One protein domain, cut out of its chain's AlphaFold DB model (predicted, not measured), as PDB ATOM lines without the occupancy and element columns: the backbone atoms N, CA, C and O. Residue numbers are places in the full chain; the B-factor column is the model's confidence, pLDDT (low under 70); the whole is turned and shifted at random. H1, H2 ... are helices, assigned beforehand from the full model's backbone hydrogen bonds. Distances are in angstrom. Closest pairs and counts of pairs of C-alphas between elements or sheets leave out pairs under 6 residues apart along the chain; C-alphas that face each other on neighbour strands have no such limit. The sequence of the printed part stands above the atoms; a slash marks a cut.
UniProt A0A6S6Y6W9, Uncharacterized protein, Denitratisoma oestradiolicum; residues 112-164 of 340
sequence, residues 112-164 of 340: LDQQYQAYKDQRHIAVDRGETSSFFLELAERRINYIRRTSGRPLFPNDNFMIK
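This is residues 112 to 164 of the 340 residues of an uncharacterized protein of Denitratisoma oestradiolicum (UniProt A0A6S6Y6W9). Picture a hairpin of two helices, H1 and H2, lying side by side and running opposite ways, with a loop of unnamed chain, residues 150 to 164, beyond the far end of H2. That loop lengthens the shape and folds back, and its last residue, Lys 164, comes near Leu 112. The printed part has 53 residues with two named helices, H1 then H2, and no named strand; the class is all helix. The whole is loose, with a radius of gyration of the C-alphas of 13.3 A, and a rod in outline, spanning 40 by 19 by 13 A.

Find C-alpha 113 at (98.613, 143.294, 139.147); from there H1, the longest helix, residues 113 to 128, runs 22.3 A to C-alpha 128 at (119.351, 150.992, 141.630). Then look for C-alpha 135 at (113.548, 156.865, 131.930), where H2, residues 135 to 149, begins its 21.3 A to C-alpha 149 at (93.044, 151.180, 130.705).

Begin with H1 and look across to H2: the two touch, with 9 pairs of C-alphas within 8 A. Their closest C-alphas are those of Arg 123 and Leu 137, 6.1 A apart. They run opposite ways at a shallow tilt of 8 degrees and form a helical hairpin. In H2 every O i to N i+4 pair is within hydrogen-bond range; in H1 it is 11 of 12.

The two C-alphas farthest apart, those of Arg 129 and Asn 158, are 41.1 A apart, while those of Leu 112 and Lys 164 are 7.3 A apart. The printed part has no cut, and the link from H1 to H2, 6 residues, is short. In this predicted model the mean pLDDT of the printed part is 88.9, and no printed residue is under 70.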
ATOM      1  N   LEU A 112      96.240 141.361 136.315       88.12
ATOM      2  CA  LEU A 112      97.674 141.217 136.045       88.12
ATOM      3  C   LEU A 112      98.532 142.014 137.040       88.12
ATOM      4  O   LEU A 112      99.687 142.324 136.761       88.12
ATOM      5  N   ASP A 113      97.964 142.392 138.190       87.12
ATOM      6  CA  ASP A 113      98.613 143.294 139.147       87.12
ATOM      7  C   ASP A 113      99.952 142.747 139.656       87.12
ATOM      8  O   ASP A 113     100.932 143.490 139.713       87.12
ATOM      9  N   GLN A 114     100.035 141.440 139.926       87.06
ATOM     10  CA  GLN A 114     101.283 140.793 140.333       87.06
ATOM     11  C   GLN A 114     102.345 140.857 139.225       87.06
ATOM     12  O   GLN A 114     103.506 141.164 139.491       87.06
ATOM     13  N   GLN A 115     101.957 140.620 137.968       90.06
ATOM     14  CA  GLN A 115     102.859 140.693 136.817       90.06
ATOM     15  C   GLN A 115     103.303 142.133 136.544       90.06
ATOM     16  O   GLN A 115     104.465 142.366 136.211       90.06
ATOM     17  N   TYR A 116     102.406 143.109 136.707       90.81
ATOM     18  CA  TYR A 116     102.745 144.527 136.599       90.81
ATOM     19  C   TYR A 116     103.752 144.937 137.666       90.81
ATOM     20  O   TYR A 116     104.724 145.618 137.340       90.81
ATOM     21  N   GLN A 117     103.548 144.505 138.911       90.69
ATOM     22  CA  GLN A 117     104.451 144.819 140.009       90.69
ATOM     23  C   GLN A 117     105.820 144.172 139.793       90.69
ATOM     24  O   GLN A 117     106.820 144.883 139.776       90.69
ATOM     25  N   ALA A 118     105.866 142.877 139.468       92.19
ATOM     26  CA  ALA A 118     107.112 142.182 139.151       92.19
ATOM     27  C   ALA A 118     107.878 142.855 137.995       92.19
ATOM     28  O   ALA A 118     109.101 142.995 138.045       92.19
ATOM     29  N   TYR A 119     107.165 143.326 136.965       93.00
ATOM     30  CA  TYR A 119     107.769 144.069 135.862       93.00
ATOM     31  C   TYR A 119     108.354 145.420 136.306       93.00
ATOM     32  O   TYR A 119     109.439 145.780 135.850       93.00
ATOM     33  N   LYS A 120     107.676 146.165 137.192       92.19
ATOM     34  CA  LYS A 120     108.224 147.407 137.768       92.19
ATOM     35  C   LYS A 120     109.439 147.130 138.642       92.19
ATOM     36  O   LYS A 120     110.454 147.803 138.484       92.19
ATOM     37  N   ASP A 121     109.356 146.132 139.513       93.44
ATOM     38  CA  ASP A 121     110.407 145.798 140.473       93.44
ATOM     39  C   ASP A 121     111.712 145.439 139.750       93.44
ATOM     40  O   ASP A 121     112.777 145.942 140.101       93.44
ATOM     41  N   GLN A 122     111.635 144.672 138.656       92.44
ATOM     42  CA  GLN A 122     112.797 144.384 137.805       92.44
ATOM     43  C   GLN A 122     113.468 145.650 137.258       92.44
ATOM     44  O   GLN A 122     114.692 145.698 137.123       92.44
ATOM     45  N   ARG A 123     112.684 146.682 136.932       91.44
ATOM     46  CA  ARG A 123     113.209 147.957 136.428       91.44
ATOM     47  C   ARG A 123     113.801 148.802 137.548       91.44
ATOM     48  O   ARG A 123     114.845 149.404 137.323       91.44
ATOM     49  N   HIS A 124     113.192 148.802 138.732       91.31
ATOM     50  CA  HIS A 124     113.758 149.454 139.915       91.31
ATOM     51  C   HIS A 124     115.124 148.868 140.260       91.31
ATOM     52  O   HIS A 124     116.099 149.608 140.318       91.31
ATOM     53  N   ILE A 125     115.228 147.539 140.327       92.44
ATOM     54  CA  ILE A 125     116.489 146.844 140.615       92.44
ATOM     55  C   ILE A 125     117.586 147.221 139.605       92.44
ATOM     56  O   ILE A 125     118.730 147.441 139.996       92.44
ATOM     57  N   ALA A 126     117.261 147.311 138.312       91.31
ATOM     58  CA  ALA A 126     118.236 147.669 137.280       91.31
ATOM     59  C   ALA A 126     118.713 149.132 137.386       91.31
ATOM     60  O   ALA A 126     119.881 149.429 137.126       91.31
ATOM     61  N   VAL A 127     117.825 150.045 137.784       91.69
ATOM     62  CA  VAL A 127     118.157 151.461 138.003       91.69
ATOM     63  C   VAL A 127     118.981 151.641 139.274       91.69
ATOM     64  O   VAL A 127     119.987 152.344 139.241       91.69
ATOM     65  N   ASP A 128     118.623 150.950 140.356       90.81
ATOM     66  CA  ASP A 128     119.351 150.992 141.630       90.81
ATOM     67  C   ASP A 128     120.783 150.453 141.487       90.81
ATOM     68  O   ASP A 128     121.708 150.931 142.143       90.81
ATOM     69  N   ARG A 129     120.991 149.493 140.577       93.50
ATOM     70  CA  ARG A 129     122.320 148.982 140.196       93.50
ATOM     71  C   ARG A 129     123.094 149.898 139.245       93.50
ATOM     72  O   ARG A 129     124.250 149.615 138.947       93.50
ATOM     73  N   GLY A 130     122.474 150.964 138.738       90.50
ATOM     74  CA  GLY A 130     123.070 151.867 137.752       90.50
ATOM     75  C   GLY A 130     123.218 151.268 136.347       90.50
ATOM     76  O   GLY A 130     123.914 151.843 135.515       90.50
ATOM     77  N   GLU A 131     122.575 150.132 136.058       90.06
ATOM     78  CA  GLU A 131     122.631 149.476 134.742       90.06
ATOM     79  C   GLU A 131     121.789 150.226 133.699       90.06
ATOM     80  O   GLU A 131     122.033 150.133 132.496       90.06
ATOM     81  N   THR A 132     120.760 150.956 134.145       87.50
ATOM     82  CA  THR A 132     119.832 151.674 133.262       87.50
ATOM     83  C   THR A 132     119.418 153.037 133.816       87.50
ATOM     84  O   THR A 132     119.510 153.296 135.011       87.50
ATOM     85  N   SER A 133     118.936 153.924 132.938       90.25
ATOM     86  CA  SER A 133     118.435 155.249 133.321       90.25
ATOM     87  C   SER A 133     117.020 155.200 133.913       90.25
ATOM     88  O   SER A 133     116.216 154.321 133.596       90.25
ATOM     89  N   SER A 134     116.674 156.213 134.712       89.19
ATOM     90  CA  SER A 134     115.342 156.383 135.317       89.19
ATOM     91  C   SER A 134     114.201 156.499 134.295       89.19
ATOM     92  O   SER A 134     113.053 156.201 134.616       89.19
ATOM     93  N   PHE A 135     114.506 156.845 133.040       91.94
ATOM     94  CA  PHE A 135     113.548 156.865 131.930       91.94
ATOM     95  C   PHE A 135     112.828 155.520 131.736       91.94
ATOM     96  O   PHE A 135     111.644 155.484 131.401       91.94
ATOM     97  N   PHE A 136     113.512 154.396 131.974       89.75
ATOM     98  CA  PHE A 136     112.899 153.076 131.817       89.75
ATOM     99  C   PHE A 136     111.840 152.774 132.881       89.75
ATOM    100  O   PHE A 136     110.940 151.979 132.606       89.75
ATOM    101  N   LEU A 137     111.903 153.426 134.047       91.19
ATOM    102  CA  LEU A 137     110.835 153.362 135.046       91.19
ATOM    103  C   LEU A 137     109.598 154.075 134.520       91.19
ATOM    104  O   LEU A 137     108.535 153.466 134.437       91.19
ATOM    105  N   GLU A 138     109.749 155.316 134.058       92.75
ATOM    106  CA  GLU A 138     108.640 156.094 133.500       92.75
ATOM    107  C   GLU A 138     107.982 155.370 132.311       92.75
ATOM    108  O   GLU A 138     106.753 155.298 132.205       92.75
ATOM    109  N   LEU A 139     108.787 154.767 131.432       94.38
ATOM    110  CA  LEU A 139     108.287 153.966 130.317       94.38
ATOM    111  C   LEU A 139     107.501 152.735 130.797       94.38
ATOM    112  O   LEU A 139     106.443 152.426 130.240       94.38
ATOM    113  N   ALA A 140     107.997 152.040 131.825       93.56
ATOM    114  CA  ALA A 140     107.317 150.888 132.408       93.56
ATOM    115  C   ALA A 140     105.971 151.284 133.029       93.56
ATOM    116  O   ALA A 140     104.962 150.614 132.801       93.56
ATOM    117  N   GLU A 141     105.920 152.413 133.736       93.12
ATOM    118  CA  GLU A 141     104.684 152.946 134.309       93.12
ATOM    119  C   GLU A 141     103.663 153.330 133.243       93.12
ATOM    120  O   GLU A 141     102.493 152.955 133.342       93.12
ATOM    121  N   ARG A 142     104.097 154.022 132.183       94.00
ATOM    122  CA  ARG A 142     103.228 154.362 131.047       94.00
ATOM    123  C   ARG A 142     102.670 153.113 130.369       94.00
ATOM    124  O   ARG A 142     101.484 153.088 130.044       94.00
ATOM    125  N   ARG A 143     103.485 152.067 130.202       92.12
ATOM    126  CA  ARG A 143     103.049 150.783 129.630       92.12
ATOM    127  C   ARG A 143     102.002 150.094 130.505       92.12
ATOM    128  O   ARG A 143     100.972 149.680 129.980       92.12
ATOM    129  N   ILE A 144     102.226 150.005 131.815       91.94
ATOM    130  CA  ILE A 144     101.258 149.402 132.748       91.94
ATOM    131  C   ILE A 144      99.944 150.184 132.735       91.94
ATOM    132  O   ILE A 144      98.874 149.592 132.617       91.94
ATOM    133  N   ASN A 145     100.016 151.516 132.776       91.00
ATOM    134  CA  ASN A 145      98.834 152.372 132.720       91.00
ATOM    135  C   ASN A 145      98.055 152.208 131.408       91.00
ATOM    136  O   ASN A 145      96.826 152.242 131.425       91.00
ATOM    137  N   TYR A 146      98.745 152.014 130.280       90.00
ATOM    138  CA  TYR A 146      98.102 151.732 128.998       90.00
ATOM    139  C   TYR A 146      97.352 150.395 129.021       90.00
ATOM    140  O   TYR A 146      96.170 150.364 128.691       90.00
ATOM    141  N   ILE A 147      97.991 149.314 129.482       88.25
ATOM    142  CA  ILE A 147      97.352 147.992 129.545       88.25
ATOM    143  C   ILE A 147      96.167 148.003 130.520       88.25
ATOM    144  O   ILE A 147      95.092 147.516 130.181       88.25
ATOM    145  N   ARG A 148      96.317 148.622 131.700       86.00
ATOM    146  CA  ARG A 148      95.250 148.705 132.710       86.00
ATOM    147  C   ARG A 148      94.004 149.427 132.182       86.00
ATOM    148  O   ARG A 148      92.893 149.007 132.485       86.00
ATOM    149  N   ARG A 149      94.167 150.470 131.357       85.62
ATOM    150  CA  ARG A 149      93.044 151.180 130.705       85.62
ATOM    151  C   ARG A 149      92.315 150.332 129.663       85.62
ATOM    152  O   ARG A 149      91.136 150.570 129.416       85.62
ATOM    153  N   THR A 150      93.010 149.375 129.061       82.25
ATOM    154  CA  THR A 150      92.473 148.493 128.017       82.25
ATOM    155  C   THR A 150      92.015 147.142 128.584       82.25
ATOM    156  O   THR A 150      91.631 146.253 127.832       82.25
ATOM    157  N   SER A 151      92.004 146.976 129.911       81.19
ATOM    158  CA  SER A 151      91.500 145.765 130.566       81.19
ATOM    159  C   SER A 151      90.050 145.474 130.156       81.19
ATOM    160  O   SER A 151      89.198 146.364 130.174       81.19
ATOM    161  N   GLY A 152      89.770 144.236 129.738       77.19
ATOM    162  CA  GLY A 152      88.446 143.815 129.259       77.19
ATOM    163  C   GLY A 152      88.048 144.353 127.878       77.19
ATOM    164  O   GLY A 152      86.918 144.134 127.447       77.19
ATOM    165  N   ARG A 153      88.949 145.050 127.175       84.00
ATOM    166  CA  ARG A 153      88.746 145.517 125.799       84.00
ATOM    167  C   ARG A 153      89.837 144.958 124.884       84.00
ATOM    168  O   ARG A 153      90.936 144.658 125.352       84.00
ATOM    169  N   PRO A 154      89.564 144.822 123.578       85.88
ATOM    170  CA  PRO A 154      90.602 144.466 122.626       85.88
ATOM    171  C   PRO A 154      91.726 145.511 122.619       85.88
ATOM    172  O   PRO A 154      91.468 146.714 122.693       85.88
ATOM    173  N   LEU A 155      92.978 145.051 122.546       85.38
ATOM    174  CA  LEU A 155      94.163 145.913 122.551       85.38
ATOM    175  C   LEU A 155      94.245 146.775 121.287       85.38
ATOM    176  O   LEU A 155      94.685 147.923 121.344       85.38
ATOM    177  N   PHE A 156      93.802 146.217 120.159       85.50
ATOM    178  CA  PHE A 156      93.762 146.882 118.865       85.50
ATOM    179  C   PHE A 156      92.308 147.004 118.388       85.50
ATOM    180  O   PHE A 156      91.537 146.067 118.576       85.50
ATOM    181  N   PRO A 157      91.918 148.115 117.735       80.31
ATOM    182  CA  PRO A 157      90.531 148.342 117.313       80.31
ATOM    183  C   PRO A 157      89.934 147.270 116.389       80.31
ATOM    184  O   PRO A 157      88.718 147.121 116.361       80.31
ATOM    185  N   ASN A 158      90.775 146.539 115.650       85.06
ATOM    186  CA  ASN A 158      90.345 145.569 114.637       85.06
ATOM    187  C   ASN A 158      90.679 144.107 114.981       85.06
ATOM    188  O   ASN A 158      90.256 143.220 114.246       85.06
ATOM    189  N   ASP A 159      91.400 143.850 116.076       83.00
ATOM    190  CA  ASP A 159      91.779 142.492 116.478       83.00
ATOM    191  C   ASP A 159      91.174 142.149 117.832       83.00
ATOM    192  O   ASP A 159      91.328 142.902 118.789       83.00
ATOM    193  N   ASN A 160      90.597 140.953 117.960       83.69
ATOM    194  CA  ASN A 160      90.069 140.420 119.221       83.69
ATOM    195  C   ASN A 160      91.180 139.908 120.156       83.69
ATOM    196  O   ASN A 160      91.074 138.839 120.760       83.69
ATOM    197  N   PHE A 161      92.274 140.659 120.267       85.06
ATOM    198  CA  PHE A 161      93.383 140.322 121.142       85.06
ATOM    199  C   PHE A 161      93.222 141.021 122.492       85.06
ATOM    200  O   PHE A 161      93.268 142.247 122.574       85.06
ATOM    201  N   MET A 162      93.057 140.240 123.559       85.75
ATOM    202  CA  MET A 162      92.991 140.739 124.934       85.75
ATOM    203  C   MET A 162      94.165 140.199 125.741       85.75
ATOM    204  O   MET A 162      94.481 139.008 125.681       85.75
ATOM    205  N   ILE A 163      94.783 141.076 126.528       87.38
ATOM    206  CA  ILE A 163      95.839 140.685 127.457       87.38
ATOM    207  C   ILE A 163      95.168 140.039 128.672       87.38
ATOM    208  O   ILE A 163      94.295 140.635 129.299       87.38
ATOM    209  N   LYS A 164      95.566 138.804 128.976       88.50
ATOM    210  CA  LYS A 164      95.014 138.002 130.069       88.50
ATOM    211  C   LYS A 164      96.096 137.139 130.705       88.50
ATOM    212  O   LYS A 164      96.989 136.652 130.014       88.50
TER     213      LYS A 164